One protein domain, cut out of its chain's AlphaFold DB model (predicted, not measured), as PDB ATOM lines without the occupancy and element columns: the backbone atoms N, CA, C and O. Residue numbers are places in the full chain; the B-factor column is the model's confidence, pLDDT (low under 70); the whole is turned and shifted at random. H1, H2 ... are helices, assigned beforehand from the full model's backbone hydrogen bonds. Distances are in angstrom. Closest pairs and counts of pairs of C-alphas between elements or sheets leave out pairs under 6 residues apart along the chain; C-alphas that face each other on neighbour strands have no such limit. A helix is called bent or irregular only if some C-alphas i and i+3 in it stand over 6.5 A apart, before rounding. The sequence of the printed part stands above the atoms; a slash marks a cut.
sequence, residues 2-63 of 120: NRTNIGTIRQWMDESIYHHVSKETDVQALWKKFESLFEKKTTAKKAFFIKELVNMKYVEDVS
ATOM      1  N   ASN A   2      -5.458  61.867 -37.177       63.53
ATOM      2  CA  ASN A   2      -5.106  60.586 -36.528       63.53
ATOM      3  C   ASN A   2      -5.167  59.336 -37.430       63.53
ATOM      4  O   ASN A   2      -4.284  58.487 -37.359       63.53
ATOM      5  N   ARG A   3      -6.166  59.214 -38.314       70.81
ATOM      6  CA  ARG A   3      -6.381  57.987 -39.109       70.81
ATOM      7  C   ARG A   3      -5.250  57.693 -40.109       70.81
ATOM      8  O   ARG A   3      -4.877  56.537 -40.282       70.81
ATOM      9  N   THR A   4      -4.690  58.737 -40.719       76.75
ATOM     10  CA  THR A   4      -3.579  58.642 -41.680       76.75
ATOM     11  C   THR A   4      -2.288  58.214 -40.986       76.75
ATOM     12  O   THR A   4      -1.633  57.281 -41.430       76.75
ATOM     13  N   ASN A   5      -1.987  58.811 -39.829       76.44
ATOM     14  CA  ASN A   5      -0.802  58.481 -39.037       76.44
ATOM     15  C   ASN A   5      -0.844  57.038 -38.509       76.44
ATOM     16  O   ASN A   5       0.169  56.346 -38.526       76.44
ATOM     17  N   ILE A   6      -2.022  56.547 -38.107       77.94
ATOM     18  CA  ILE A   6      -2.212  55.152 -37.678       77.94
ATOM     19  C   ILE A   6      -1.964  54.175 -38.830       77.94
ATOM     20  O   ILE A   6      -1.327  53.144 -38.626       77.94
ATOM     21  N   GLY A   7      -2.455  54.493 -40.032       79.38
ATOM     22  CA  GLY A   7      -2.214  53.685 -41.229       79.38
ATOM     23  C   GLY A   7      -0.726  53.577 -41.550       79.38
ATOM     24  O   GLY A   7      -0.215  52.468 -41.688       79.38
ATOM     25  N   THR A   8      -0.024  54.714 -41.561       81.44
ATOM     26  CA  THR A   8       1.425  54.762 -41.789       81.44
ATOM     27  C   THR A   8       2.180  53.947 -40.747       81.44
ATOM     28  O   THR A   8       2.996  53.110 -41.106       81.44
ATOM     29  N   ILE A   9       1.881  54.119 -39.456       78.75
ATOM     30  CA  ILE A   9       2.557  53.373 -38.388       78.75
ATOM     31  C   ILE A   9       2.324  51.858 -38.534       78.75
ATOM     32  O   ILE A   9       3.261  51.079 -38.384       78.75
ATOM     33  N   ARG A  10       1.102  51.429 -38.876       78.88
ATOM     34  CA  ARG A  10       0.760  50.009 -39.070       78.88
ATOM     35  C   ARG A  10       1.435  49.374 -40.283       78.88
ATOM     36  O   ARG A  10       1.713  48.183 -40.239       78.88
ATOM     37  N   GLN A  11       1.686  50.137 -41.343       81.94
ATOM     38  CA  GLN A  11       2.327  49.633 -42.561       81.94
ATOM     39  C   GLN A  11       3.765  49.154 -42.314       81.94
ATOM     40  O   GLN A  11       4.220  48.220 -42.964       81.94
ATOM     41  N   TRP A  12       4.466  49.768 -41.362       79.44
ATOM     42  CA  TRP A  12       5.840  49.410 -41.001       79.44
ATOM     43  C   TRP A  12       5.923  48.362 -39.882       79.44
ATOM     44  O   TRP A  12       7.015  48.029 -39.424       79.44
ATOM     45  N   MET A  13       4.782  47.853 -39.412       77.00
ATOM     46  CA  MET A  13       4.736  46.859 -38.344       77.00
ATOM     47  C   MET A  13       4.782  45.442 -38.900       77.00
ATOM     48  O   MET A  13       4.058  45.093 -39.826       77.00
ATOM     49  N   ASP A  14       5.587  44.607 -38.248       76.06
ATOM     50  CA  ASP A  14       5.587  43.165 -38.460       76.06
ATOM     51  C   ASP A  14       4.217  42.551 -38.110       76.06
ATOM     52  O   ASP A  14       3.557  42.963 -37.144       76.06
ATOM     53  N   GLU A  15       3.800  41.540 -38.874       74.94
ATOM     54  CA  GLU A  15       2.495  40.879 -38.746       74.94
ATOM     55  C   GLU A  15       2.267  40.306 -37.335       74.94
ATOM     56  O   GLU A  15       1.166  40.399 -36.782       74.94
ATOM     57  N   SER A  16       3.333  39.828 -36.678       75.75
ATOM     58  CA  SER A  16       3.270  39.306 -35.306       75.75
ATOM     59  C   SER A  16       2.849  40.360 -34.272       75.75
ATOM     60  O   SER A  16       2.291  40.031 -33.218       75.75
ATOM     61  N   ILE A  17       3.073  41.641 -34.569       72.12
ATOM     62  CA  ILE A  17       2.754  42.775 -33.697       72.12
ATOM     63  C   ILE A  17       1.444  43.438 -34.132       72.12
ATOM     64  O   ILE A  17       0.669  43.875 -33.278       72.12
ATOM     65  N   TYR A  18       1.147  43.430 -35.433       80.56
ATOM     66  CA  TYR A  18      -0.041  44.041 -36.026       80.56
ATOM     67  C   TYR A  18      -1.346  43.612 -35.340       80.56
ATOM     68  O   TYR A  18      -2.163  44.456 -34.961       80.56
ATOM     69  N   HIS A  19      -1.526  42.312 -35.086       80.62
ATOM     70  CA  HIS A  19      -2.749  41.791 -34.463       80.62
ATOM     71  C   HIS A  19      -3.017  42.332 -33.048       80.62
ATOM     72  O   HIS A  19      -4.164  42.345 -32.603       80.62
ATOM     73  N   HIS A  20      -1.991  42.822 -32.350       76.44
ATOM     74  CA  HIS A  20      -2.119  43.359 -30.996       76.44
ATOM     75  C   HIS A  20      -2.586  44.825 -30.971       76.44
ATOM     76  O   HIS A  20      -3.170  45.271 -29.976       76.44
ATOM     77  N   VAL A  21      -2.353  45.564 -32.060       75.56
ATOM     78  CA  VAL A  21      -2.585  47.018 -32.164       75.56
ATOM     79  C   VAL A  21      -3.583  47.405 -33.264       75.56
ATOM     80  O   VAL A  21      -3.964  48.568 -33.377       75.56
ATOM     81  N   SER A  22      -4.083  46.436 -34.040       79.25
ATOM     82  CA  SER A  22      -5.035  46.646 -35.146       79.25
ATOM     83  C   SER A  22      -6.374  47.266 -34.724       79.25
ATOM     84  O   SER A  22      -7.050  47.907 -35.533       79.25
ATOM     85  N   LYS A  23      -6.745  47.121 -33.449       81.81
ATOM     86  CA  LYS A  23      -7.975  47.683 -32.874       81.81
ATOM     87  C   LYS A  23      -7.819  49.123 -32.376       81.81
ATOM     88  O   LYS A  23      -8.824  49.763 -32.101       81.81
ATOM     89  N   GLU A  24      -6.594  49.640 -32.281       78.50
ATOM     90  CA  GLU A  24      -6.346  50.966 -31.710       78.50
ATOM     91  C   GLU A  24      -6.609  52.068 -32.740       78.50
ATOM     92  O   GLU A  24      -5.945  52.142 -33.775       78.50
ATOM     93  N   THR A  25      -7.596  52.917 -32.463       80.94
ATOM     94  CA  THR A  25      -8.045  54.006 -33.348       80.94
ATOM     95  C   THR A  25      -7.457  55.367 -32.987       80.94
ATOM     96  O   THR A  25      -7.691  56.338 -33.705       80.94
ATOM     97  N   ASP A  26      -6.699  55.436 -31.896       85.75
ATOM     98  CA  ASP A  26      -5.998  56.628 -31.436       85.75
ATOM     99  C   ASP A  26      -4.478  56.414 -31.467       85.75
ATOM    100  O   ASP A  26      -3.983  55.337 -31.135       85.75
ATOM    101  N   VAL A  27      -3.737  57.443 -31.889       81.44
ATOM    102  CA  VAL A  27      -2.277  57.377 -32.075       81.44
ATOM    103  C   VAL A  27      -1.561  57.209 -30.735       81.44
ATOM    104  O   VAL A  27      -0.616  56.428 -30.652       81.44
ATOM    105  N   GLN A  28      -2.020  57.897 -29.686       80.12
ATOM    106  CA  GLN A  28      -1.418  57.821 -28.355       80.12
ATOM    107  C   GLN A  28      -1.728  56.479 -27.693       80.12
ATOM    108  O   GLN A  28      -0.835  55.844 -27.137       80.12
ATOM    109  N   ALA A  29      -2.967  55.994 -27.805       82.81
ATOM    110  CA  ALA A  29      -3.345  54.665 -27.326       82.81
ATOM    111  C   ALA A  29      -2.549  53.555 -28.035       82.81
ATOM    112  O   ALA A  29      -2.039  52.641 -27.383       82.81
ATOM    113  N   LEU A  30      -2.377  53.671 -29.356       83.38
ATOM    114  CA  LEU A  30      -1.564  52.759 -30.157       83.38
ATOM    115  C   LEU A  30      -0.097  52.775 -29.713       83.38
ATOM    116  O   LEU A  30       0.478  51.709 -29.488       83.38
ATOM    117  N   TRP A  31       0.486  53.964 -29.541       82.44
ATOM    118  CA  TRP A  31       1.871  54.129 -29.102       82.44
ATOM    119  C   TRP A  31       2.098  53.577 -27.691       82.44
ATOM    120  O   TRP A  31       2.981  52.751 -27.483       82.44
ATOM    121  N   LYS A  32       1.226  53.913 -26.741       82.44
ATOM    122  CA  LYS A  32       1.290  53.431 -25.354       82.44
ATOM    123  C   LYS A  32       1.138  51.913 -25.252       82.44
ATOM    124  O   LYS A  32       1.790  51.251 -24.445       82.44
ATOM    125  N   LYS A  33       0.282  51.318 -26.086       81.94
ATOM    126  CA  LYS A  33       0.134  49.860 -26.152       81.94
ATOM    127  C   LYS A  33       1.375  49.205 -26.741       81.94
ATOM    128  O   LYS A  33       1.799  48.163 -26.240       81.94
ATOM    129  N   PHE A  34       1.980  49.835 -27.742       78.00
ATOM    130  CA  PHE A  34       3.266  49.420 -28.282       78.00
ATOM    131  C   PHE A  34       4.355  49.464 -27.205       78.00
ATOM    132  O   PHE A  34       4.996  48.448 -26.960       78.00
ATOM    133  N   GLU A  35       4.485  50.569 -26.474       79.44
ATOM    134  CA  GLU A  35       5.390  50.678 -25.325       79.44
ATOM    135  C   GLU A  35       5.156  49.533 -24.333       79.44
ATOM    136  O   GLU A  35       6.083  48.778 -24.052       79.44
ATOM    137  N   SER A  36       3.909  49.266 -23.938       76.44
ATOM    138  CA  SER A  36       3.583  48.185 -22.994       76.44
ATOM    139  C   SER A  36       3.946  46.768 -23.484       76.44
ATOM    140  O   SER A  36       4.291  45.888 -22.685       76.44
ATOM    141  N   LEU A  37       3.892  46.514 -24.800       73.00
ATOM    142  CA  LEU A  37       4.275  45.229 -25.402       73.00
ATOM    143  C   LEU A  37       5.795  45.021 -25.365       73.00
ATOM    144  O   LEU A  37       6.273  43.885 -25.286       73.00
ATOM    145  N   PHE A  38       6.560  46.110 -25.425       69.25
ATOM    146  CA  PHE A  38       8.019  46.091 -25.455       69.25
ATOM    147  C   PHE A  38       8.654  46.329 -24.082       69.25
ATOM    148  O   PHE A  38       9.746  45.821 -23.829       69.25
ATOM    149  N   GLU A  39       7.970  47.000 -23.162       65.31
ATOM    150  CA  GLU A  39       8.358  47.114 -21.755       65.31
ATOM    151  C   GLU A  39       8.418  45.742 -21.082       65.31
ATOM    152  O   GLU A  39       9.350  45.455 -20.334       65.31
ATOM    153  N   LYS A  40       7.496  44.835 -21.435       57.81
ATOM    154  CA  LYS A  40       7.491  43.441 -20.961       57.81
ATOM    155  C   LYS A  40       8.589  42.563 -21.573       57.81
ATOM    156  O   LYS A  40       8.752  41.416 -21.150       57.81
ATOM    157  N   LYS A  41       9.362  43.049 -22.556       57.22
ATOM    158  CA  LYS A  41      10.539  42.324 -23.059       57.22
ATOM    159  C   LYS A  41      11.623  42.425 -21.992       57.22
ATOM    160  O   LYS A  41      12.342  43.416 -21.912       57.22
ATOM    161  N   THR A  42      11.653  41.386 -21.158       59.88
ATOM    162  CA  THR A  42      12.537  41.175 -20.010       59.88
ATOM    163  C   THR A  42      13.911  41.801 -20.207       59.88
ATOM    164  O   THR A  42      14.520  41.670 -21.270       59.88
ATOM    165  N   THR A  43      14.441  42.423 -19.154       58.78
ATOM    166  CA  THR A  43      15.818  42.941 -19.095       58.78
ATOM    167  C   THR A  43      16.827  41.924 -19.632       58.78
ATOM    168  O   THR A  43      17.770  42.302 -20.312       58.78
ATOM    169  N   ALA A  44      16.560  40.626 -19.447       61.47
ATOM    170  CA  ALA A  44      17.305  39.522 -20.041       61.47
ATOM    171  C   ALA A  44      17.317  39.514 -21.584       61.47
ATOM    172  O   ALA A  44      18.375  39.329 -22.169       61.47
ATOM    173  N   LYS A  45      16.186  39.747 -22.266       66.69
ATOM    174  CA  LYS A  45      16.144  39.884 -23.734       66.69
ATOM    175  C   LYS A  45      16.883  41.136 -24.200       66.69
ATOM    176  O   LYS A  45      17.634  41.052 -25.163       66.69
ATOM    177  N   LYS A  46      16.724  42.272 -23.510       68.12
ATOM    178  CA  LYS A  46      17.475  43.502 -23.823       68.12
ATOM    179  C   LYS A  46      18.986  43.291 -23.657       68.12
ATOM    180  O   LYS A  46      19.739  43.585 -24.574       68.12
ATOM    181  N   ALA A  47      19.413  42.697 -22.544       70.25
ATOM    182  CA  ALA A  47      20.808  42.361 -22.274       70.25
ATOM    183  C   ALA A  47      21.358  41.308 -23.248       70.25
ATOM    184  O   ALA A  47      22.502  41.419 -23.669       70.25
ATOM    185  N   PHE A  48      20.547  40.327 -23.651       72.75
ATOM    186  CA  PHE A  48      20.905  39.363 -24.690       72.75
ATOM    187  C   PHE A  48      21.161  40.064 -26.026       72.75
ATOM    188  O   PHE A  48      22.206  39.850 -26.627       72.75
ATOM    189  N   PHE A  49      20.265  40.961 -26.455       67.50
ATOM    190  CA  PHE A  49      20.467  41.725 -27.686       67.50
ATOM    191  C   PHE A  49      21.665  42.672 -27.602       67.50
ATOM    192  O   PHE A  49      22.387  42.778 -28.583       67.50
ATOM    193  N   ILE A  50      21.915  43.313 -26.454       72.69
ATOM    194  CA  ILE A  50      23.099  44.162 -26.234       72.69
ATOM    195  C   ILE A  50      24.381  43.323 -26.287       72.69
ATOM    196  O   ILE A  50      25.294  43.661 -27.032       72.69
ATOM    197  N   LYS A  51      24.439  42.206 -25.554       74.00
ATOM    198  CA  LYS A  51      25.579  41.280 -25.562       74.00
ATOM    199  C   LYS A  51      25.857  40.761 -26.973       74.00
ATOM    200  O   LYS A  51      27.005  40.744 -27.397       74.00
ATOM    201  N   GLU A  52      24.815  40.395 -27.713       64.75
ATOM    202  CA  GLU A  52      24.957  39.940 -29.094       64.75
ATOM    203  C   GLU A  52      25.316  41.059 -30.065       64.75
ATOM    204  O   GLU A  52      26.061  40.816 -31.001       64.75
ATOM    205  N   LEU A  53      24.823  42.286 -29.866       68.44
ATOM    206  CA  LEU A  53      25.240  43.447 -30.657       68.44
ATOM    207  C   LEU A  53      26.734  43.732 -30.482       68.44
ATOM    208  O   LEU A  53      27.412  43.992 -31.467       68.44
ATOM    209  N   VAL A  54      27.243  43.626 -29.253       68.31
ATOM    210  CA  VAL A  54      28.669  43.806 -28.941       68.31
ATOM    211  C   VAL A  54      29.521  42.645 -29.469       68.31
ATOM    212  O   VAL A  54      30.656  42.855 -29.884       68.31
ATOM    213  N   ASN A  55      28.979  41.425 -29.500       64.69
ATOM    214  CA  ASN A  55      29.676  40.240 -30.010       64.69
ATOM    215  C   ASN A  55      29.628  40.090 -31.541       64.69
ATOM    216  O   ASN A  55      30.253  39.164 -32.070       64.69
ATOM    217  N   MET A  56      28.919  40.962 -32.268       62.28
ATOM    218  CA  MET A  56      28.980  40.981 -33.731       62.28
ATOM    219  C   MET A  56      30.357  41.479 -34.168       62.28
ATOM    220  O   MET A  56      30.615  42.677 -34.258       62.28
ATOM    221  N   LYS A  57      31.262  40.535 -34.437       60.62
ATOM    222  CA  LYS A  57      32.517  40.819 -35.130       60.62
ATOM    223  C   LYS A  57      32.174  41.177 -36.568       60.62
ATOM    224  O   LYS A  57      31.760  40.302 -37.326       60.62
ATOM    225  N   TYR A  58      32.329  42.448 -36.918       60.41
ATOM    226  CA  TYR A  58      32.271  42.887 -38.305       60.41
ATOM    227  C   TYR A  58      33.271  42.064 -39.125       60.41
ATOM    228  O   TYR A  58      34.435  41.939 -38.744       60.41
ATOM    229  N   VAL A  59      32.791  41.441 -40.199       62.66
ATOM    230  CA  VAL A  59      33.630  40.722 -41.161       62.66
ATOM    231  C   VAL A  59      33.671  41.602 -42.401       62.66
ATOM    232  O   VAL A  59      32.619  41.849 -42.986       62.66
ATOM    233  N   GLU A  60      34.858  42.100 -42.752       59.34
ATOM    234  CA  GLU A  60      35.063  43.162 -43.754       59.34
ATOM    235  C   GLU A  60      34.562  42.816 -45.168       59.34
ATOM    236  O   GLU A  60      34.249  43.725 -45.930       59.34
ATOM    237  N   ASP A  61      34.354  41.531 -45.471       62.69
ATOM    238  CA  ASP A  61      33.977  41.051 -46.808       62.69
ATOM    239  C   ASP A  61      32.520  40.569 -46.931       62.69
ATOM    240  O   ASP A  61      32.146  39.941 -47.924       62.69
ATOM    241  N   VAL A  62      31.671  40.826 -45.929       61.62
ATOM    242  CA  VAL A  62      30.257  40.410 -45.946       61.62
ATOM    243  C   VAL A  62      29.361  41.632 -45.799       61.62
ATOM    244  O   VAL A  62      29.532  42.425 -44.873       61.62
ATOM    245  N   SER A  63      28.386  41.791 -46.704       61.56
ATOM    246  CA  SER A  63      27.502  42.963 -46.689       61.56
ATOM    247  C   SER A  63      26.818  43.127 -45.328       61.56
ATOM    248  O   SER A  63      26.397  42.151 -44.701       61.56
TER     249      SER A  63
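What this domain is: This is residues 2 to 63 of the 120 residues of the protein "CCHC-type domain-containing protein" of Malus domestica (UniProt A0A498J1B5). Three helices, H1, H2 and H3, make a small head with their centres in a triangle, and from it a long arm sticks out, made of residues 39 to 45 and 47 to 63, which take in most of H4 and the tail after it. H4 touches no helix, and the arm makes much of the length of the model. The printed part has 62 residues with four named helices, H1, H2, H3 and H4 in that order, and no named strand; the class is all helix, with 43 residues in the helices. The whole is only just extended, close to loose, with a radius of gyration of the C-alphas of 16.1 A, and the C-alphas span 44 by 28 by 17 A.

How they stand to each other: Begin with H3, residues 27 to 39, and look first at its residues 27 to 30, which alone touch H1, residues 2 to 11. The closest C-alphas of the two are those of Ile 6 and Val 27, 6.0 A apart. H1 and H3 run the same way at a steep tilt of 37 degrees, only just past shallow. Next look at residues 30 to 34 of H3, which alone touch H2, residues 15 to 21. They only just touch, with 3 pairs of C-alphas within 8 A; the closest are those of Val 21 and Leu 30, at 6.2 A. H2 and H3 run opposite ways at a steep tilt of 58 degrees. H1 and H2 are close but not clearly touching: their closest C-alphas, of Arg 10 and Tyr 18, are 6.7 A apart, and they run opposite ways at a shallow tilt of 24 degrees. Farther along, H4, residues 43 to 55, is apart from H1, H2 and H3. In H1, H3 and H4 every O i to N i+4 pair is within hydrogen-bond range; in H2 0 of 3 are, beside 3 of 4 O i to N i+3 pairs.

Where its parts are: Find C-alpha 27 at (-2.277, 57.377, -32.075); from there H3 runs 18.0 A to C-alpha 39. H4 runs 17.8 A to C-alpha 55 at (29.676, 40.240, -30.010). Go back to C-alpha 2 at (-5.106, 60.586, -36.528), where H1 begins its 14.5 A. H2 measures 10.3 A and is only just irregular: C-alphas 16 and 19 are 6.6 A apart.

The domain as a whole: The two C-alphas farthest apart, those of Thr 25 and Asp 61, are 46.0 A from each other. Without the free stretches, 38 residues span 31 by 18 by 17 A. The printed part has no cut, and the three links, H1 to H2, H2 to H3 and H3 to H4, are tight. The mean pLDDT of the printed part is 72.6; look for values under 70 at residue 2, residues 38 to 46, residue 49 and residues 52 to 63.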